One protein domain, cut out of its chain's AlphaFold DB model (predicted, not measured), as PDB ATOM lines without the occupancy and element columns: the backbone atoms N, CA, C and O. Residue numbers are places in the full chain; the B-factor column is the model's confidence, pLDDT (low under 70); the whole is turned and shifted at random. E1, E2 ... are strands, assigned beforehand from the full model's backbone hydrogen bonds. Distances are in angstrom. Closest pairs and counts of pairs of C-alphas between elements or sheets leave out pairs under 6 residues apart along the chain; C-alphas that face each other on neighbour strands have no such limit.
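AT A GLANCE: This is residues 22 to 160 of the 552 residues of the protein "Peptidase S74 domain-containing protein" of Ensifer sp. MPMI2T (UniProt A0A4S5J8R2). With little regular structure in named strands, the chain winds in stacked turns, a short solenoid with three walls of parallel strands: E1, E2, E5, E8; E3, E6; and E4, E7. The printed part has 139 residues, eight named strands, E1 to E8 in chain order, holding 24 of them, and no named helix: all strand. It is compact, with a radius of gyration of the C-alphas of 14.1 A, spanning 44 by 29 by 25 A.

IN THESE COORDINATES: E1 is residues 50 to 52, 6.2 A, from C-alpha 50 at (238.693, 318.351, 250.444); E2 87 to 89, 6.4 A; E3 92 to 94, 6.9 A; E4 103 to 105, 7.0 A; E5 125 to 127, 6.0 A; E6 130 to 132, 7.0 A; E7 140 to 142, 6.7 A; E8 148 to 150, 6.3 A, to C-alpha 150 at (244.582, 312.169, 238.252).

HOW THE PARTS SIT: Within hydrogen-bond range are N 51 and O 87 of E1 and E2, 2.9 A; N 88 and O 125 of E2 and E5, 2.8 A; N 126 and O 148 of E5 and E8, 2.9 A; N 93 and O 130 of E3 and E6, 2.8 A; N 141 and O 103 of E4 and E7, 2.8 A. E2 runs on into E3 at 90 degrees, E5 into E6 at 75 degrees.

THE WHOLE: The printed part has no cut. Links E1 to E2 and E4 to E5 are long. Residues 108 to 117 have pLDDT under 70.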
ATOM      1  N   ALA A  22     231.767 326.450 253.847       96.75
ATOM      2  CA  ALA A  22     232.148 327.550 254.736       96.75
ATOM      3  C   ALA A  22     232.615 327.092 256.131       96.75
ATOM      4  O   ALA A  22     233.194 327.879 256.872       96.75
ATOM      5  N   THR A  23     232.405 325.822 256.496       97.12
ATOM      6  CA  THR A  23     232.939 325.262 257.747       97.12
ATOM      7  C   THR A  23     234.454 325.053 257.732       97.12
ATOM      8  O   THR A  23     235.032 324.790 258.787       97.12
ATOM      9  N   GLY A  24     235.086 325.101 256.553       95.81
ATOM     10  CA  GLY A  24     236.511 324.816 256.354       95.81
ATOM     11  C   GLY A  24     236.897 323.341 256.520       95.81
ATOM     12  O   GLY A  24     238.065 323.000 256.386       95.81
ATOM     13  N   ARG A  25     235.935 322.455 256.810       97.25
ATOM     14  CA  ARG A  25     236.144 321.004 256.932       97.25
ATOM     15  C   ARG A  25     235.903 320.305 255.604       97.25
ATOM     16  O   ARG A  25     235.236 320.858 254.730       97.25
ATOM     17  N   ASP A  26     236.367 319.066 255.496       98.31
ATOM     18  CA  ASP A  26     236.060 318.230 254.341       98.31
ATOM     19  C   ASP A  26     234.550 318.060 254.156       98.31
ATOM     20  O   ASP A  26     233.790 317.871 255.114       98.31
ATOM     21  N   VAL A  27     234.115 318.120 252.899       98.44
ATOM     22  CA  VAL A  27     232.705 318.061 252.523       98.44
ATOM     23  C   VAL A  27     232.460 316.794 251.725       98.44
ATOM     24  O   VAL A  27     232.858 316.676 250.566       98.44
ATOM     25  N   LEU A  28     231.757 315.855 252.352       98.00
ATOM     26  CA  LEU A  28     231.229 314.682 251.676       98.00
ATOM     27  C   LEU A  28     229.990 315.069 250.857       98.00
ATOM     28  O   LEU A  28     229.060 315.671 251.392       98.00
ATOM     29  N   PHE A  29     229.952 314.628 249.604       97.62
ATOM     30  CA  PHE A  29     228.782 314.589 248.734       97.62
ATOM     31  C   PHE A  29     228.229 313.156 248.722       97.62
ATOM     32  O   PHE A  29     228.765 312.286 248.026       97.62
ATOM     33  N   PRO A  30     227.174 312.858 249.504       95.31
ATOM     34  CA  PRO A  30     226.481 311.580 249.414       95.31
ATOM     35  C   PRO A  30     225.864 311.396 248.027       95.31
ATOM     36  O   PRO A  30     225.575 312.376 247.338       95.31
ATOM     37  N   LYS A  31     225.592 310.145 247.642       95.50
ATOM     38  CA  LYS A  31     224.857 309.845 246.409       95.50
ATOM     39  C   LYS A  31     223.503 310.587 246.417       95.50
ATOM     40  O   LYS A  31     222.699 310.305 247.308       95.50
ATOM     41  N   PRO A  32     223.241 311.497 245.460       94.88
ATOM     42  CA  PRO A  32     221.952 312.176 245.364       94.88
ATOM     43  C   PRO A  32     220.865 311.206 244.875       94.88
ATOM     44  O   PRO A  32     221.167 310.171 244.273       94.88
ATOM     45  N   THR A  33     219.593 311.541 245.107       94.06
ATOM     46  CA  THR A  33     218.460 310.802 244.518       94.06
ATOM     47  C   THR A  33     218.355 311.047 243.012       94.06
ATOM     48  O   THR A  33     217.936 310.155 242.280       94.06
ATOM     49  N   SER A  34     218.790 312.224 242.557       95.62
ATOM     50  CA  SER A  34     218.936 312.594 241.149       95.62
ATOM     51  C   SER A  34     220.292 313.277 240.910       95.62
ATOM     52  O   SER A  34     221.239 312.630 240.460       95.62
ATOM     53  N   PHE A  35     220.424 314.559 241.259       96.81
ATOM     54  CA  PHE A  35     221.671 315.332 241.236       96.81
ATOM     55  C   PHE A  35     221.534 316.573 242.125       96.81
ATOM     56  O   PHE A  35     220.422 317.022 242.400       96.81
ATOM     57  N   TYR A  36     222.656 317.141 242.560       98.06
ATOM     58  CA  TYR A  36     222.678 318.431 243.245       98.06
ATOM     59  C   TYR A  36     222.603 319.555 242.216       98.06
ATOM     60  O   TYR A  36     223.509 319.693 241.389       98.06
ATOM     61  N   SER A  37     221.526 320.338 242.236       97.75
ATOM     62  CA  SER A  37     221.401 321.496 241.347       97.75
ATOM     63  C   SER A  37     222.166 322.671 241.944       97.75
ATOM     64  O   SER A  37     222.024 322.954 243.131       97.75
ATOM     65  N   ILE A  38     222.978 323.352 241.143       97.94
ATOM     66  CA  ILE A  38     223.688 324.566 241.537       97.94
ATOM     67  C   ILE A  38     223.401 325.694 240.550       97.94
ATOM     68  O   ILE A  38     223.266 325.478 239.348       97.94
ATOM     69  N   THR A  39     223.346 326.917 241.057       96.88
ATOM     70  CA  THR A  39     223.209 328.146 240.269       96.88
ATOM     71  C   THR A  39     224.469 329.002 240.331       96.88
ATOM     72  O   THR A  39     224.547 330.020 239.649       96.88
ATOM     73  N   ASN A  40     225.466 328.626 241.131       95.50
ATOM     74  CA  ASN A  40     226.700 329.385 241.297       95.50
ATOM     75  C   ASN A  40     227.876 328.453 241.638       95.50
ATOM     76  O   ASN A  40     227.640 327.327 242.083       95.50
ATOM     77  N   GLU A  41     229.126 328.894 241.451       94.31
ATOM     78  CA  GLU A  41     230.279 327.997 241.592       94.31
ATOM     79  C   GLU A  41     230.395 327.396 242.999       94.31
ATOM     80  O   GLU A  41     230.078 328.025 244.015       94.31
ATOM     81  N   ILE A  42     230.908 326.177 243.084       96.94
ATOM     82  CA  ILE A  42     231.303 325.575 244.359       96.94
ATOM     83  C   ILE A  42     232.804 325.301 244.373       96.94
ATOM     84  O   ILE A  42     233.487 325.415 243.363       96.94
ATOM     85  N   GLY A  43     233.345 324.923 245.520       96.81
ATOM     86  CA  GLY A  43     234.730 324.481 245.604       96.81
ATOM     87  C   GLY A  43     235.329 324.721 246.974       96.81
ATOM     88  O   GLY A  43     234.701 325.399 247.786       96.81
ATOM     89  N   PRO A  44     236.510 324.155 247.249       97.12
ATOM     90  CA  PRO A  44     237.181 324.373 248.517       97.12
ATOM     91  C   PRO A  44     237.473 325.863 248.715       97.12
ATOM     92  O   PRO A  44     237.819 326.574 247.769       97.12
ATOM     93  N   LYS A  45     237.303 326.336 249.950       94.56
ATOM     94  CA  LYS A  45     237.514 327.735 250.366       94.56
ATOM     95  C   LYS A  45     238.506 327.851 251.526       94.56
ATOM     96  O   LYS A  45     238.699 328.934 252.067       94.56
ATOM     97  N   SER A  46     239.137 326.750 251.926       94.38
ATOM     98  CA  SER A  46     240.129 326.720 253.001       94.38
ATOM     99  C   SER A  46     241.312 325.831 252.629       94.38
ATOM    100  O   SER A  46     241.159 324.870 251.876       94.38
ATOM    101  N   VAL A  47     242.489 326.166 253.160       93.88
ATOM    102  CA  VAL A  47     243.724 325.387 252.979       93.88
ATOM    103  C   VAL A  47     243.496 323.946 253.431       93.88
ATOM    104  O   VAL A  47     242.946 323.728 254.510       93.88
ATOM    105  N   GLY A  48     243.901 322.972 252.617       95.62
ATOM    106  CA  GLY A  48     243.754 321.552 252.957       95.62
ATOM    107  C   GLY A  48     242.335 320.985 252.812       95.62
ATOM    108  O   GLY A  48     242.140 319.788 253.005       95.62
ATOM    109  N   GLN A  49     241.330 321.811 252.497       97.88
ATOM    110  CA  GLN A  49     239.940 321.360 252.455       97.88
ATOM    111  C   GLN A  49     239.683 320.453 251.252       97.88
ATOM    112  O   GLN A  49     239.949 320.834 250.110       97.88
ATOM    113  N   THR A  50     239.060 319.300 251.495       98.50
ATOM    114  CA  THR A  50     238.693 318.351 250.444       98.50
ATOM    115  C   THR A  50     237.180 318.240 250.272       98.50
ATOM    116  O   THR A  50     236.432 317.957 251.207       98.50
ATOM    117  N   LEU A  51     236.704 318.419 249.041       98.62
ATOM    118  CA  LEU A  51     235.334 318.101 248.636       98.62
ATOM    119  C   LEU A  51     235.348 316.737 247.942       98.62
ATOM    120  O   LEU A  51     236.079 316.552 246.970       98.62
ATOM    121  N   PHE A  52     234.556 315.772 248.408       98.62
ATOM    122  CA  PHE A  52     234.667 314.402 247.903       98.62
ATOM    123  C   PHE A  52     233.355 313.628 247.850       98.62
ATOM    124  O   PHE A  52     232.421 313.900 248.597       98.62
ATOM    125  N   ALA A  53     233.313 312.605 246.998       98.06
ATOM    126  CA  ALA A  53     232.293 311.562 247.011       98.06
ATOM    127  C   ALA A  53     232.933 310.171 247.128       98.06
ATOM    128  O   ALA A  53     234.050 309.930 246.670       98.06
ATOM    129  N   HIS A  54     232.206 309.214 247.709       95.25
ATOM    130  CA  HIS A  54     232.671 307.821 247.767       95.25
ATOM    131  C   HIS A  54     232.664 307.136 246.396       95.25
ATOM    132  O   HIS A  54     233.440 306.218 246.160       95.25
ATOM    133  N   VAL A  55     231.772 307.563 245.500       91.50
ATOM    134  CA  VAL A  55     231.608 306.991 244.162       91.50
ATOM    135  C   VAL A  55     231.452 308.126 243.166       91.50
ATOM    136  O   VAL A  55     230.611 309.004 243.359       91.50
ATOM    137  N   ARG A  56     232.228 308.074 242.081       94.12
ATOM    138  CA  ARG A  56     232.100 309.010 240.963       94.12
ATOM    139  C   ARG A  56     230.782 308.779 240.232       94.12
ATOM    140  O   ARG A  56     230.561 307.708 239.672       94.12
ATOM    141  N   ILE A  57     229.929 309.800 240.200       94.06
ATOM    142  CA  ILE A  57     228.659 309.796 239.465       94.06
ATOM    143  C   ILE A  57     228.715 310.895 238.399       94.06
ATOM    144  O   ILE A  57     228.964 312.056 238.723       94.06
ATOM    145  N   ARG A  58     228.488 310.539 237.128       93.19
ATOM    146  CA  ARG A  58     228.503 311.480 235.993       93.19
ATOM    147  C   ARG A  58     227.436 312.567 236.186       93.19
ATOM    148  O   ARG A  58     226.257 312.258 236.374       93.19
ATOM    149  N   GLY A  59     227.851 313.836 236.165       92.25
ATOM    150  CA  GLY A  59     226.971 314.982 236.407       92.25
ATOM    151  C   GLY A  59     226.255 314.949 237.763       92.25
ATOM    152  O   GLY A  59     225.074 315.284 237.824       92.25
ATOM    153  N   MET A  60     226.921 314.505 238.832       96.25
ATOM    154  CA  MET A  60     226.381 314.523 240.198       96.25
ATOM    155  C   MET A  60     225.981 315.931 240.658       96.25
ATOM    156  O   MET A  60     225.022 316.076 241.413       96.25
ATOM    157  N   ILE A  61     226.721 316.947 240.216       98.19
ATOM    158  CA  ILE A  61     226.517 318.363 240.527       98.19
ATOM    159  C   ILE A  61     226.271 319.084 239.201       98.19
ATOM    160  O   ILE A  61     227.073 318.940 238.275       98.19
ATOM    161  N   ARG A  62     225.163 319.820 239.064       97.19
ATOM    162  CA  ARG A  62     224.758 320.385 237.767       97.19
ATOM    163  C   ARG A  62     224.394 321.853 237.830       97.19
ATOM    164  O   ARG A  62     223.585 322.234 238.665       97.19
ATOM    165  N   ASN A  63     224.886 322.626 236.868       96.88
ATOM    166  CA  ASN A  63     224.317 323.929 236.542       96.88
ATOM    167  C   ASN A  63     223.444 323.799 235.292       96.88
ATOM    168  O   ASN A  63     223.952 323.606 234.188       96.88
ATOM    169  N   VAL A  64     222.127 323.912 235.461       90.31
ATOM    170  CA  VAL A  64     221.151 323.779 234.362       90.31
ATOM    171  C   VAL A  64     220.454 325.090 234.002       90.31
ATOM    172  O   VAL A  64     219.604 325.094 233.119       90.31
ATOM    173  N   THR A  65     220.770 326.195 234.684       92.56
ATOM    174  CA  THR A  65     219.948 327.415 234.625       92.56
ATOM    175  C   THR A  65     220.679 328.641 234.102       92.56
ATOM    176  O   THR A  65     220.023 329.547 233.592       92.56
ATOM    177  N   ASN A  66     222.006 328.716 234.227       96.31
ATOM    178  CA  ASN A  66     222.746 329.923 233.869       96.31
ATOM    179  C   ASN A  66     224.166 329.631 233.360       96.31
ATOM    180  O   ASN A  66     224.584 328.483 233.211       96.31
ATOM    181  N   SER A  67     224.902 330.704 233.087       97.62
ATOM    182  CA  SER A  67     226.244 330.660 232.522       97.62
ATOM    183  C   SER A  67     227.366 330.482 233.547       97.62
ATOM    184  O   SER A  67     228.520 330.354 233.149       97.62
ATOM    185  N   ASN A  68     227.075 330.457 234.851       96.81
ATOM    186  CA  ASN A  68     228.110 330.430 235.883       96.81
ATOM    187  C   ASN A  68     228.996 329.183 235.785       96.81
ATOM    188  O   ASN A  68     228.536 328.083 235.463       96.81
ATOM    189  N   ARG A  69     230.279 329.374 236.106       96.62
ATOM    190  CA  ARG A  69     231.284 328.312 236.197       96.62
ATOM    191  C   ARG A  69     230.873 327.269 237.244       96.62
ATOM    192  O   ARG A  69     230.259 327.604 238.253       96.62
ATOM    193  N   LEU A  70     231.243 326.008 237.027       97.94
ATOM    194  CA  LEU A  70     230.852 324.903 237.911       97.94
ATOM    195  C   LEU A  70     231.639 324.890 239.225       97.94
ATOM    196  O   LEU A  70     231.054 324.731 240.298       97.94
ATOM    197  N   ALA A  71     232.964 325.046 239.146       97.94
ATOM    198  CA  ALA A  71     233.827 324.892 240.306       97.94
ATOM    199  C   ALA A  71     235.072 325.789 240.295       97.94
ATOM    200  O   ALA A  71     235.716 325.974 239.262       97.94
ATOM    201  N   VAL A  72     235.443 326.303 241.470       96.56
ATOM    202  CA  VAL A  72     236.637 327.134 241.684       96.56
ATOM    203  C   VAL A  72     237.301 326.784 243.012       96.56
ATOM    204  O   VAL A  72     236.659 326.807 244.063       96.56
ATOM    205  N   PHE A  73     238.603 326.511 242.965       96.25
ATOM    206  CA  PHE A  73     239.450 326.379 244.147       96.25
ATOM    207  C   PHE A  73     239.776 327.771 244.680       96.25
ATOM    208  O   PHE A  73     240.637 328.462 244.135       96.25
ATOM    209  N   GLY A  74     239.110 328.168 245.758       92.56
ATOM    210  CA  GLY A  74     239.321 329.460 246.400       92.56
ATOM    211  C   GLY A  74     238.358 330.527 245.901       92.56
ATOM    212  O   GLY A  74     237.331 330.218 245.297       92.56
ATOM    213  N   ASP A  75     238.646 331.782 246.206       87.44
ATOM    214  CA  ASP A  75     237.822 332.932 245.844       87.44
ATOM    215  C   ASP A  75     238.573 333.880 244.909       87.44
ATOM    216  O   ASP A  75     239.457 334.627 245.315       87.44
ATOM    217  N   ILE A  76     238.176 333.863 243.642       77.00
ATOM    218  CA  ILE A  76     238.771 334.673 242.573       77.00
ATOM    219  C   ILE A  76     238.470 336.169 242.711       77.00
ATOM    220  O   ILE A  76     239.092 336.981 242.037       77.00
ATOM    221  N   SER A  77     237.504 336.543 243.555       80.19
ATOM    222  CA  SER A  77     237.178 337.946 243.822       80.19
ATOM    223  C   SER A  77     238.084 338.574 244.886       80.19
ATOM    224  O   SER A  77     238.083 339.793 245.059       80.19
ATOM    225  N   SER A  78     238.882 337.757 245.579       77.88
ATOM    226  CA  SER A  78     239.796 338.184 246.633       77.88
ATOM    227  C   SER A  78     241.244 337.972 246.217       77.88
ATOM    228  O   SER A  78     241.628 336.859 245.868       77.88
ATOM    229  N   ASN A  79     242.088 338.999 246.368       70.12
ATOM    230  CA  ASN A  79     243.535 338.891 246.131       70.12
ATOM    231  C   ASN A  79     244.210 337.831 247.025       70.12
ATOM    232  O   ASN A  79     245.223 337.265 246.630       70.12
ATOM    233  N   SER A  80     243.632 337.518 248.191       73.81
ATOM    234  CA  SER A  80     244.089 336.475 249.124       73.81
ATOM    235  C   SER A  80     243.190 335.233 249.126       73.81
ATOM    236  O   SER A  80     243.206 334.453 250.075       73.81
ATOM    237  N   GLY A  81     242.375 335.051 248.085       83.56
ATOM    238  CA  GLY A  81     241.403 333.963 248.000       83.56
ATOM    239  C   GLY A  81     241.972 332.610 247.574       83.56
ATOM    240  O   GLY A  81     241.196 331.673 247.408       83.56
ATOM    241  N   ALA A  82     243.286 332.480 247.386       88.75
ATOM    242  CA  ALA A  82     243.926 331.212 247.054       88.75
ATOM    243  C   ALA A  82     243.759 330.163 248.167       88.75
ATOM    244  O   ALA A  82     243.835 330.476 249.356       88.75
ATOM    245  N   VAL A  83     243.601 328.898 247.775       92.31
ATOM    246  CA  VAL A  83     243.444 327.770 248.708       92.31
ATOM    247  C   VAL A  83     244.441 326.665 248.382       92.31
ATOM    248  O   VAL A  83     244.099 325.691 247.716       92.31
ATOM    249  N   PRO A  84     245.709 326.802 248.799       92.38
ATOM    250  CA  PRO A  84     246.679 325.742 248.582       92.38
ATOM    251  C   PRO A  84     246.254 324.441 249.277       92.38
ATOM    252  O   PRO A  84     245.517 324.464 250.267       92.38
ATOM    253  N   GLN A  85     246.754 323.307 248.781       95.44
ATOM    254  CA  GLN A  85     246.579 321.985 249.408       95.44
ATOM    255  C   GLN A  85     245.142 321.461 249.435       95.44
ATOM    256  O   GLN A  85     244.843 320.487 250.119       95.44
ATOM    257  N   ALA A  86     244.232 322.108 248.716       97.19
ATOM    258  CA  ALA A  86     242.838 321.709 248.673       97.19
ATOM    259  C   ALA A  86     242.590 320.574 247.667       97.19
ATOM    260  O   ALA A  86     243.366 320.356 246.735       97.19
ATOM    261  N   GLY A  87     241.468 319.869 247.826       98.31
ATOM    262  CA  GLY A  87     241.151 318.680 247.038       98.31
ATOM    263  C   GLY A  87     239.729 318.652 246.480       98.31
ATOM    264  O   GLY A  87     238.768 319.080 247.123       98.31
ATOM    265  N   MET A  88     239.582 318.065 245.293       98.62
ATOM    266  CA  MET A  88     238.320 317.533 244.779       98.62
ATOM    267  C   MET A  88     238.501 316.073 244.379       98.62
ATOM    268  O   MET A  88     239.359 315.764 243.551       98.62
ATOM    269  N   ILE A  89     237.682 315.181 244.944       98.62
ATOM    270  CA  ILE A  89     237.827 313.732 244.754       98.62
ATOM    271  C   ILE A  89     236.498 313.090 244.338       98.62
ATOM    272  O   ILE A  89     235.495 313.187 245.043       98.62
ATOM    273  N   ASN A  90     236.493 312.378 243.207       98.31
ATOM    274  CA  ASN A  90     235.352 311.621 242.671       98.31
ATOM    275  C   ASN A  90     234.083 312.454 242.399       98.31
ATOM    276  O   ASN A  90     232.968 311.932 242.455       98.31
ATOM    277  N   LEU A  91     234.221 313.745 242.097       98.38
ATOM    278  CA  LEU A  91     233.080 314.617 241.809       98.38
ATOM    279  C   LEU A  91     232.812 314.688 240.302       98.38
ATOM    280  O   LEU A  91     233.710 314.990 239.517       98.38
ATOM    281  N   GLY A  92     231.570 314.430 239.893       98.00
ATOM    282  CA  GLY A  92     231.118 314.652 238.518       98.00
ATOM    283  C   GLY A  92     230.308 315.938 238.402       98.00
ATOM    284  O   GLY A  92     229.342 316.131 239.143       98.00
ATOM    285  N   PHE A  93     230.666 316.781 237.441       98.25
ATOM    286  CA  PHE A  93     230.033 318.061 237.165       98.25
ATOM    287  C   PHE A  93     229.399 318.060 235.777       98.25
ATOM    288  O   PHE A  93     229.936 317.473 234.844       98.25
ATOM    289  N   ARG A  94     228.266 318.741 235.622       97.81
ATOM    290  CA  ARG A  94     227.655 318.964 234.310       97.81
ATOM    291  C   ARG A  94     227.159 320.394 234.180       97.81
ATOM    292  O   ARG A  94     226.406 320.868 235.030       97.81
ATOM    293  N   GLY A  95     227.584 321.063 233.120       97.44
ATOM    294  CA  GLY A  95     227.091 322.380 232.753       97.44
ATOM    295  C   GLY A  95     225.908 322.325 231.797       97.44
ATOM    296  O   GLY A  95     225.188 321.326 231.665       97.44
ATOM    297  N   ASN A  96     225.746 323.442 231.109       96.25
ATOM    298  CA  ASN A  96     224.852 323.649 229.990       96.25
ATOM    299  C   ASN A  96     225.571 324.449 228.887       96.25
ATOM    300  O   ASN A  96     226.686 324.941 229.075       96.25
ATOM    301  N   ALA A  97     224.894 324.644 227.754       95.94
ATOM    302  CA  ALA A  97     225.434 325.361 226.600       95.94
ATOM    303  C   ALA A  97     225.899 326.808 226.897       95.94
ATOM    304  O   ALA A  97     226.673 327.366 226.129       95.94
ATOM    305  N   ALA A  98     225.451 327.427 227.995       96.69
ATOM    306  CA  ALA A  98     225.890 328.758 228.418       96.69
ATOM    307  C   ALA A  98     226.994 328.735 229.493       96.69
ATOM    308  O   ALA A  98     227.569 329.784 229.779       96.69
ATOM    309  N   THR A  99     227.278 327.589 230.121       98.06
ATOM    310  CA  THR A  99     228.279 327.467 231.195       98.06
ATOM    311  C   THR A  99     229.669 327.866 230.698       98.06
ATOM    312  O   THR A  99     230.181 327.257 229.764       98.06
ATOM    313  N   ILE A 100     230.292 328.851 231.354       96.81
ATOM    314  CA  ILE A 100     231.563 329.474 230.926       96.81
ATOM    315  C   ILE A 100     232.838 328.760 231.401       96.81
ATOM    316  O   ILE A 100     233.950 329.232 231.151       96.81
ATOM    317  N   GLY A 101     232.703 327.665 232.145       97.31
ATOM    318  CA  GLY A 101     233.844 326.876 232.589       97.31
ATOM    319  C   GLY A 101     233.469 325.756 233.550       97.31
ATOM    320  O   GLY A 101     232.474 325.839 234.274       97.31
ATOM    321  N   GLY A 102     234.306 324.723 233.586       98.19
ATOM    322  CA  GLY A 102     234.206 323.627 234.541       98.19
ATOM    323  C   GLY A 102     234.943 323.924 235.845       98.19
ATOM    324  O   GLY A 102     234.585 324.855 236.570       98.19
ATOM    325  N   ILE A 103     235.965 323.123 236.151       98.44
ATOM    326  CA  ILE A 103     236.793 323.253 237.360       98.44
ATOM    327  C   ILE A 103     237.943 324.232 237.095       98.44
ATOM    328  O   ILE A 103     238.599 324.150 236.059       98.44
ATOM    329  N   TRP A 104     238.224 325.137 238.034       96.75
ATOM    330  CA  TRP A 104     239.350 326.071 237.945       96.75
ATOM    331  C   TRP A 104     240.236 326.048 239.186       96.75
ATOM    332  O   TRP A 104     239.745 326.191 240.307       96.75
ATOM    333  N   LEU A 105     241.544 325.929 238.960       95.56
ATOM    334  CA  LEU A 105     242.599 326.185 239.933       95.56
ATOM    335  C   LEU A 105     243.238 327.543 239.594       95.56
ATOM    336  O   LEU A 105     244.089 327.604 238.701       95.56
ATOM    337  N   PRO A 106     242.784 328.640 240.224       90.88
ATOM    338  CA  PRO A 106     243.202 329.989 239.870       90.88
ATOM    339  C   PRO A 106     244.579 330.359 240.436       90.88
ATOM    340  O   PRO A 106     245.055 329.805 241.433       90.88
ATOM    341  N   SER A 107     245.163 331.381 239.815       85.44
ATOM    342  CA  SER A 107     246.267 332.182 240.337       85.44
ATOM    343  C   SER A 107     245.880 333.659 240.267       85.44
ATOM    344  O   SER A 107     245.331 334.115 239.267       85.44
ATOM    345  N   ASN A 108     246.163 334.389 241.339       69.56
ATOM    346  CA  ASN A 108     245.918 335.815 241.543       69.56
ATOM    347  C   ASN A 108     247.146 336.679 241.209       69.56
ATOM    348  O   ASN A 108     247.215 337.839 241.615       69.56
ATOM    349  N   GLN A 109     248.161 336.142 240.526       63.16
ATOM    350  CA  GLN A 109     249.401 336.891 240.357       63.16
ATOM    351  C   GLN A 109     249.284 338.118 239.452       63.16
ATOM    352  O   GLN A 109     249.039 338.021 238.250       63.16
ATOM    353  N   SER A 110     249.603 339.271 240.046       51.03
ATOM    354  CA  SER A 110     249.931 340.511 239.347       51.03
ATOM    355  C   SER A 110     251.149 340.334 238.423       51.03
ATOM    356  O   SER A 110     252.090 339.603 238.765       51.03
ATOM    357  N   PRO A 111     251.204 341.046 237.282       48.16
ATOM    358  CA  PRO A 111     252.381 341.066 236.419       48.16
ATOM    359  C   PRO A 111     253.621 341.542 237.200       48.16
ATOM    360  O   PRO A 111     253.642 342.666 237.695       48.16
ATOM    361  N   GLY A 112     254.657 340.700 237.317       48.53
ATOM    362  CA  GLY A 112     255.994 341.112 237.783       48.53
ATOM    363  C   GLY A 112     256.459 340.670 239.183       48.53
ATOM    364  O   GLY A 112     257.576 341.016 239.555       48.53
ATOM    365  N   GLY A 113     255.675 339.903 239.951       53.22
ATOM    366  CA  GLY A 113     256.085 339.381 241.273       53.22
ATOM    367  C   GLY A 113     256.453 337.885 241.292       53.22
ATOM    368  O   GLY A 113     255.870 337.087 240.550       53.22
ATOM    369  N   ASN A 114     257.389 337.490 242.168       55.06
ATOM    370  CA  ASN A 114     257.606 336.083 242.553       55.06
ATOM    371  C   ASN A 114     256.390 335.567 243.344       55.06
ATOM    372  O   ASN A 114     255.872 336.287 244.192       55.06
ATOM    373  N   ALA A 115     255.946 334.335 243.077       55.19
ATOM    374  CA  ALA A 115     254.767 333.739 243.713       55.19
ATOM    375  C   ALA A 115     254.905 333.590 245.228       55.19
ATOM    376  O   ALA A 115     255.749 332.839 245.719       55.19
ATOM    377  N   SER A 116     254.036 334.281 245.966       63.25
ATOM    378  CA  SER A 116     253.811 334.050 247.386       63.25
ATOM    379  C   SER A 116     252.903 332.826 247.597       63.25
ATOM    380  O   SER A 116     252.252 332.322 246.678       63.25
ATOM    381  N   TRP A 117     252.859 332.298 248.823       65.12
ATOM    382  CA  TRP A 117     251.990 331.167 249.170       65.12
ATOM    383  C   TRP A 117     250.489 331.472 249.098       65.12
ATOM    384  O   TRP A 117     249.707 330.532 248.997       65.12
ATOM    385  N   THR A 118     250.094 332.746 249.104       71.50
ATOM    386  CA  THR A 118     248.689 333.178 249.061       71.50
ATOM    387  C   THR A 118     248.218 333.577 247.666       71.50
ATOM    388  O   THR A 118     247.087 334.031 247.515       71.50
ATOM    389  N   ASP A 119     249.069 333.424 246.650       76.75
ATOM    390  CA  ASP A 119     248.800 333.980 245.323       76.75
ATOM    391  C   ASP A 119     248.164 332.966 244.371       76.75
ATOM    392  O   ASP A 119     247.694 333.361 243.316       76.75
ATOM    393  N   ALA A 120     248.151 331.667 244.683       86.19
ATOM    394  CA  ALA A 120     247.487 330.674 243.840       86.19
ATOM    395  C   ALA A 120     247.089 329.418 244.605       86.19
ATOM    396  O   ALA A 120     247.743 329.030 245.576       86.19
ATOM    397  N   SER A 121     246.051 328.746 244.116       91.31
ATOM    398  CA  SER A 121     245.580 327.462 244.641       91.31
ATOM    399  C   SER A 121     246.511 326.340 244.170       91.31
ATOM    400  O   SER A 121     246.173 325.587 243.262       91.31
ATOM    401  N   LYS A 122     247.735 326.318 244.709       90.56
ATOM    402  CA  LYS A 122     248.838 325.398 244.370       90.56
ATOM    403  C   LYS A 122     248.841 324.155 245.257       90.56
ATOM    404  O   LYS A 122     248.215 324.174 246.315       90.56
ATOM    405  N   ASP A 123     249.583 323.118 244.873       94.38
ATOM    406  CA  ASP A 123     249.641 321.854 245.636       94.38
ATOM    407  C   ASP A 123     248.242 321.229 245.820       94.38
ATOM    408  O   ASP A 123     247.950 320.590 246.822       94.38
ATOM    409  N   CYS A 124     247.320 321.494 244.887       97.06
ATOM    410  CA  CYS A 124     245.944 321.012 244.960       97.06
ATOM    411  C   CYS A 124     245.773 319.680 244.231       97.06
ATOM    412  O   CYS A 124     246.549 319.323 243.342       97.06
ATOM    413  N   GLN A 125     244.690 318.980 244.563       98.56
ATOM    414  CA  GLN A 125     244.358 317.684 243.986       98.56
ATOM    415  C   GLN A 125     243.011 317.709 243.255       98.56
ATOM    416  O   GLN A 125     241.993 318.134 243.804       98.56
ATOM    417  N   VAL A 126     242.985 317.190 242.026       98.69
ATOM    418  CA  VAL A 126     241.756 316.872 241.280       98.69
ATOM    419  C   VAL A 126     241.821 315.406 240.873       98.69
ATOM    420  O   VAL A 126     242.472 315.051 239.891       98.69
ATOM    421  N   ILE A 127     241.161 314.537 241.639       98.62
ATOM    422  CA  ILE A 127     241.320 313.082 241.524       98.62
ATOM    423  C   ILE A 127     239.982 312.428 241.198       98.62
ATOM    424  O   ILE A 127     239.016 312.545 241.946       98.62
ATOM    425  N   GLY A 128     239.909 311.707 240.081       98.12
ATOM    426  CA  GLY A 128     238.697 310.995 239.675       98.12
ATOM    427  C   GLY A 128     237.520 311.929 239.388       98.12
ATOM    428  O   GLY A 128     236.373 311.503 239.466       98.12
ATOM    429  N   CYS A 129     237.757 313.206 239.099       98.56
ATOM    430  CA  CYS A 129     236.686 314.138 238.762       98.56
ATOM    431  C   CYS A 129     236.286 314.020 237.289       98.56
ATOM    432  O   CYS A 129     237.062 313.553 236.454       98.56
ATOM    433  N   ALA A 130     235.068 314.445 236.966       98.44
ATOM    434  CA  ALA A 130     234.598 314.501 235.589       98.44
ATOM    435  C   ALA A 130     233.778 315.759 235.308       98.44
ATOM    436  O   ALA A 130     233.120 316.271 236.215       98.44
ATOM    437  N   VAL A 131     233.821 316.247 234.070       98.50
ATOM    438  CA  VAL A 131     233.109 317.448 233.623       98.50
ATOM    439  C   VAL A 131     232.494 317.228 232.240       98.50
ATOM    440  O   VAL A 131     233.152 316.730 231.322       98.50
ATOM    441  N   ASP A 132     231.241 317.651 232.087       96.50
ATOM    442  CA  ASP A 132     230.448 317.485 230.869       96.50
ATOM    443  C   ASP A 132     229.766 318.811 230.504       96.50
ATOM    444  O   ASP A 132     229.355 319.560 231.403       96.50
ATOM    445  N   ASN A 133     229.497 319.023 229.211       96.69
ATOM    446  CA  ASN A 133     228.570 320.053 228.730       96.69
ATOM    447  C   ASN A 133     228.925 321.486 229.175       96.69
ATOM    448  O   ASN A 133     228.063 322.247 229.618       96.69
ATOM    449  N   VAL A 134     230.209 321.842 229.135       97.88
ATOM    450  CA  VAL A 134     230.681 323.220 229.330       97.88
ATOM    451  C   VAL A 134     230.657 323.934 227.978       97.88
ATOM    452  O   VAL A 134     231.569 323.763 227.175       97.88
ATOM    453  N   GLY A 135     229.607 324.720 227.718       95.81
ATOM    454  CA  GLY A 135     229.381 325.328 226.399       95.81
ATOM    455  C   GLY A 135     230.309 326.491 226.026       95.81
ATOM    456  O   GLY A 135     230.415 326.843 224.854       95.81
ATOM    457  N   ALA A 136     231.022 327.077 226.990       93.88
ATOM    458  CA  ALA A 136     232.077 328.053 226.744       93.88
ATOM    459  C   ALA A 136     233.251 327.849 227.714       93.88
ATOM    460  O   ALA A 136     233.069 327.451 228.859       93.88
ATOM    461  N   GLY A 137     234.476 328.146 227.274       95.00
ATOM    462  CA  GLY A 137     235.676 327.946 228.094       95.00
ATOM    463  C   GLY A 137     236.144 326.487 228.135       95.00
ATOM    464  O   GLY A 137     235.949 325.748 227.174       95.00
ATOM    465  N   PHE A 138     236.822 326.105 229.221       98.00
ATOM    466  CA  PHE A 138     237.442 324.787 229.394       98.00
ATOM    467  C   PHE A 138     236.757 323.979 230.500       98.00
ATOM    468  O   PHE A 138     236.347 324.535 231.525       98.00
ATOM    469  N   ALA A 139     236.694 322.660 230.319       98.50
ATOM    470  CA  ALA A 139     236.233 321.717 231.332       98.50
ATOM    471  C   ALA A 139     237.148 321.703 232.576       98.50
ATOM    472  O   ALA A 139     236.662 321.603 233.705       98.50
ATOM    473  N   LEU A 140     238.458 321.874 232.388       98.75
ATOM    474  CA  LEU A 140     239.432 322.070 233.463       98.75
ATOM    475  C   LEU A 140     240.399 323.206 233.116       98.75
ATOM    476  O   LEU A 140     240.945 323.274 232.020       98.75
ATOM    477  N   THR A 141     240.629 324.101 234.067       97.75
ATOM    478  CA  THR A 141     241.578 325.209 233.941       97.75
ATOM    479  C   THR A 141     242.575 325.139 235.093       97.75
ATOM    480  O   THR A 141     242.176 325.186 236.257       97.75
ATOM    481  N   VAL A 142     243.867 325.043 234.782       96.88
ATOM    482  CA  VAL A 142     244.958 324.983 235.763       96.88
ATOM    483  C   VAL A 142     245.884 326.169 235.548       96.88
ATOM    484  O   VAL A 142     246.697 326.189 234.625       96.88
ATOM    485  N   HIS A 143     245.742 327.172 236.406       92.88
ATOM    486  CA  HIS A 143     246.549 328.392 236.383       92.88
ATOM    487  C   HIS A 143     247.485 328.517 237.589       92.88
ATOM    488  O   HIS A 143     248.088 329.559 237.804       92.88
ATOM    489  N   SER A 144     247.609 327.459 238.390       91.06
ATOM    490  CA  SER A 144     248.468 327.392 239.575       91.06
ATOM    491  C   SER A 144     249.524 326.287 239.448       91.06
ATOM    492  O   SER A 144     249.553 325.538 238.472       91.06
ATOM    493  N   TRP A 145     250.424 326.192 240.426       89.69
ATOM    494  CA  TRP A 145     251.619 325.341 240.373       89.69
ATOM    495  C   TRP A 145     251.492 324.062 241.196       89.69
ATOM    496  O   TRP A 145     250.791 324.035 242.203       89.69
ATOM    497  N   SER A 146     252.285 323.049 240.844       93.12
ATOM    498  CA  SER A 146     252.518 321.859 241.680       93.12
ATOM    499  C   SER A 146     251.261 321.050 242.010       93.12
ATOM    500  O   SER A 146     251.207 320.418 243.055       93.12
ATOM    501  N   ASN A 147     250.238 321.081 241.155       96.50
ATOM    502  CA  ASN A 147     249.010 320.330 241.389       96.50
ATOM    503  C   ASN A 147     249.104 318.908 240.836       96.50
ATOM    504  O   ASN A 147     249.816 318.636 239.863       96.50
ATOM    505  N   GLU A 148     248.297 318.028 241.418       98.31
ATOM    506  CA  GLU A 148     248.104 316.658 240.969       98.31
ATOM    507  C   GLU A 148     246.698 316.490 240.386       98.31
ATOM    508  O   GLU A 148     245.682 316.629 241.073       98.31
ATOM    509  N   ILE A 149     246.632 316.178 239.094       98.75
ATOM    510  CA  ILE A 149     245.388 315.898 238.388       98.75
ATOM    511  C   ILE A 149     245.440 314.445 237.935       98.75
ATOM    512  O   ILE A 149     246.248 314.077 237.084       98.75
ATOM    513  N   LYS A 150     244.562 313.611 238.490       98.62
ATOM    514  CA  LYS A 150     244.582 312.169 238.252       98.62
ATOM    515  C   LYS A 150     243.214 311.633 237.871       98.62
ATOM    516  O   LYS A 150     242.228 311.933 238.536       98.62
ATOM    517  N   ASN A 151     243.144 310.782 236.850       98.25
ATOM    518  CA  ASN A 151     241.908 310.146 236.385       98.25
ATOM    519  C   ASN A 151     240.786 311.159 236.084       98.25
ATOM    520  O   ASN A 151     239.608 310.901 236.358       98.25
ATOM    521  N   PHE A 152     241.155 312.340 235.578       98.62
ATOM    522  CA  PHE A 152     240.202 313.375 235.199       98.62
ATOM    523  C   PHE A 152     239.575 313.052 233.843       98.62
ATOM    524  O   PHE A 152     240.263 312.640 232.907       98.62
ATOM    525  N   THR A 153     238.268 313.272 233.733       98.50
ATOM    526  CA  THR A 153     237.521 313.030 232.500       98.50
ATOM    527  C   THR A 153     236.789 314.287 232.029       98.50
ATOM    528  O   THR A 153     235.920 314.787 232.737       98.50
ATOM    529  N   ALA A 154     237.071 314.753 230.812       98.06
ATOM    530  CA  ALA A 154     236.144 315.612 230.076       98.06
ATOM    531  C   ALA A 154     235.327 314.722 229.134       98.06
ATOM    532  O   ALA A 154     235.886 314.119 228.217       98.06
ATOM    533  N   TYR A 155     234.031 314.584 229.420       94.88
ATOM    534  CA  TYR A 155     233.092 313.830 228.587       94.88
ATOM    535  C   TYR A 155     232.647 314.670 227.367       94.88
ATOM    536  O   TYR A 155     233.322 315.615 226.971       94.88
ATOM    537  N   GLU A 156     231.506 314.319 226.787       92.50
ATOM    538  CA  GLU A 156     230.890 314.953 225.619       92.50
ATOM    539  C   GLU A 156     230.429 316.401 225.874       92.50
ATOM    540  O   GLU A 156     230.263 316.844 227.023       92.50
ATOM    541  N   ASP A 157     230.183 317.111 224.771       92.44
ATOM    542  CA  ASP A 157     229.594 318.459 224.703       92.44
ATOM    543  C   ASP A 157     230.413 319.569 225.394       92.44
ATOM    544  O   ASP A 157     229.900 320.641 225.728       92.44
ATOM    545  N   ASN A 158     231.697 319.329 225.663       96.94
ATOM    546  CA  ASN A 158     232.586 320.365 226.177       96.94
ATOM    547  C   ASN A 158     233.148 321.199 225.020       96.94
ATOM    548  O   ASN A 158     233.736 320.658 224.086       96.94
ATOM    549  N   ALA A 159     233.073 322.527 225.120       96.69
ATOM    550  CA  ALA A 159     233.665 323.417 224.125       96.69
ATOM    551  C   ALA A 159     235.183 323.199 224.002       96.69
ATOM    552  O   ALA A 159     235.732 323.169 222.900       96.69
ATOM    553  N   LYS A 160     235.873 323.046 225.139       96.94
ATOM    554  CA  LYS A 160     237.310 322.747 225.227       96.94
ATOM    555  C   LYS A 160     237.597 321.868 226.443       96.94
ATOM    556  O   LYS A 160     236.885 321.938 227.446       96.94
TER     557      LYS A 160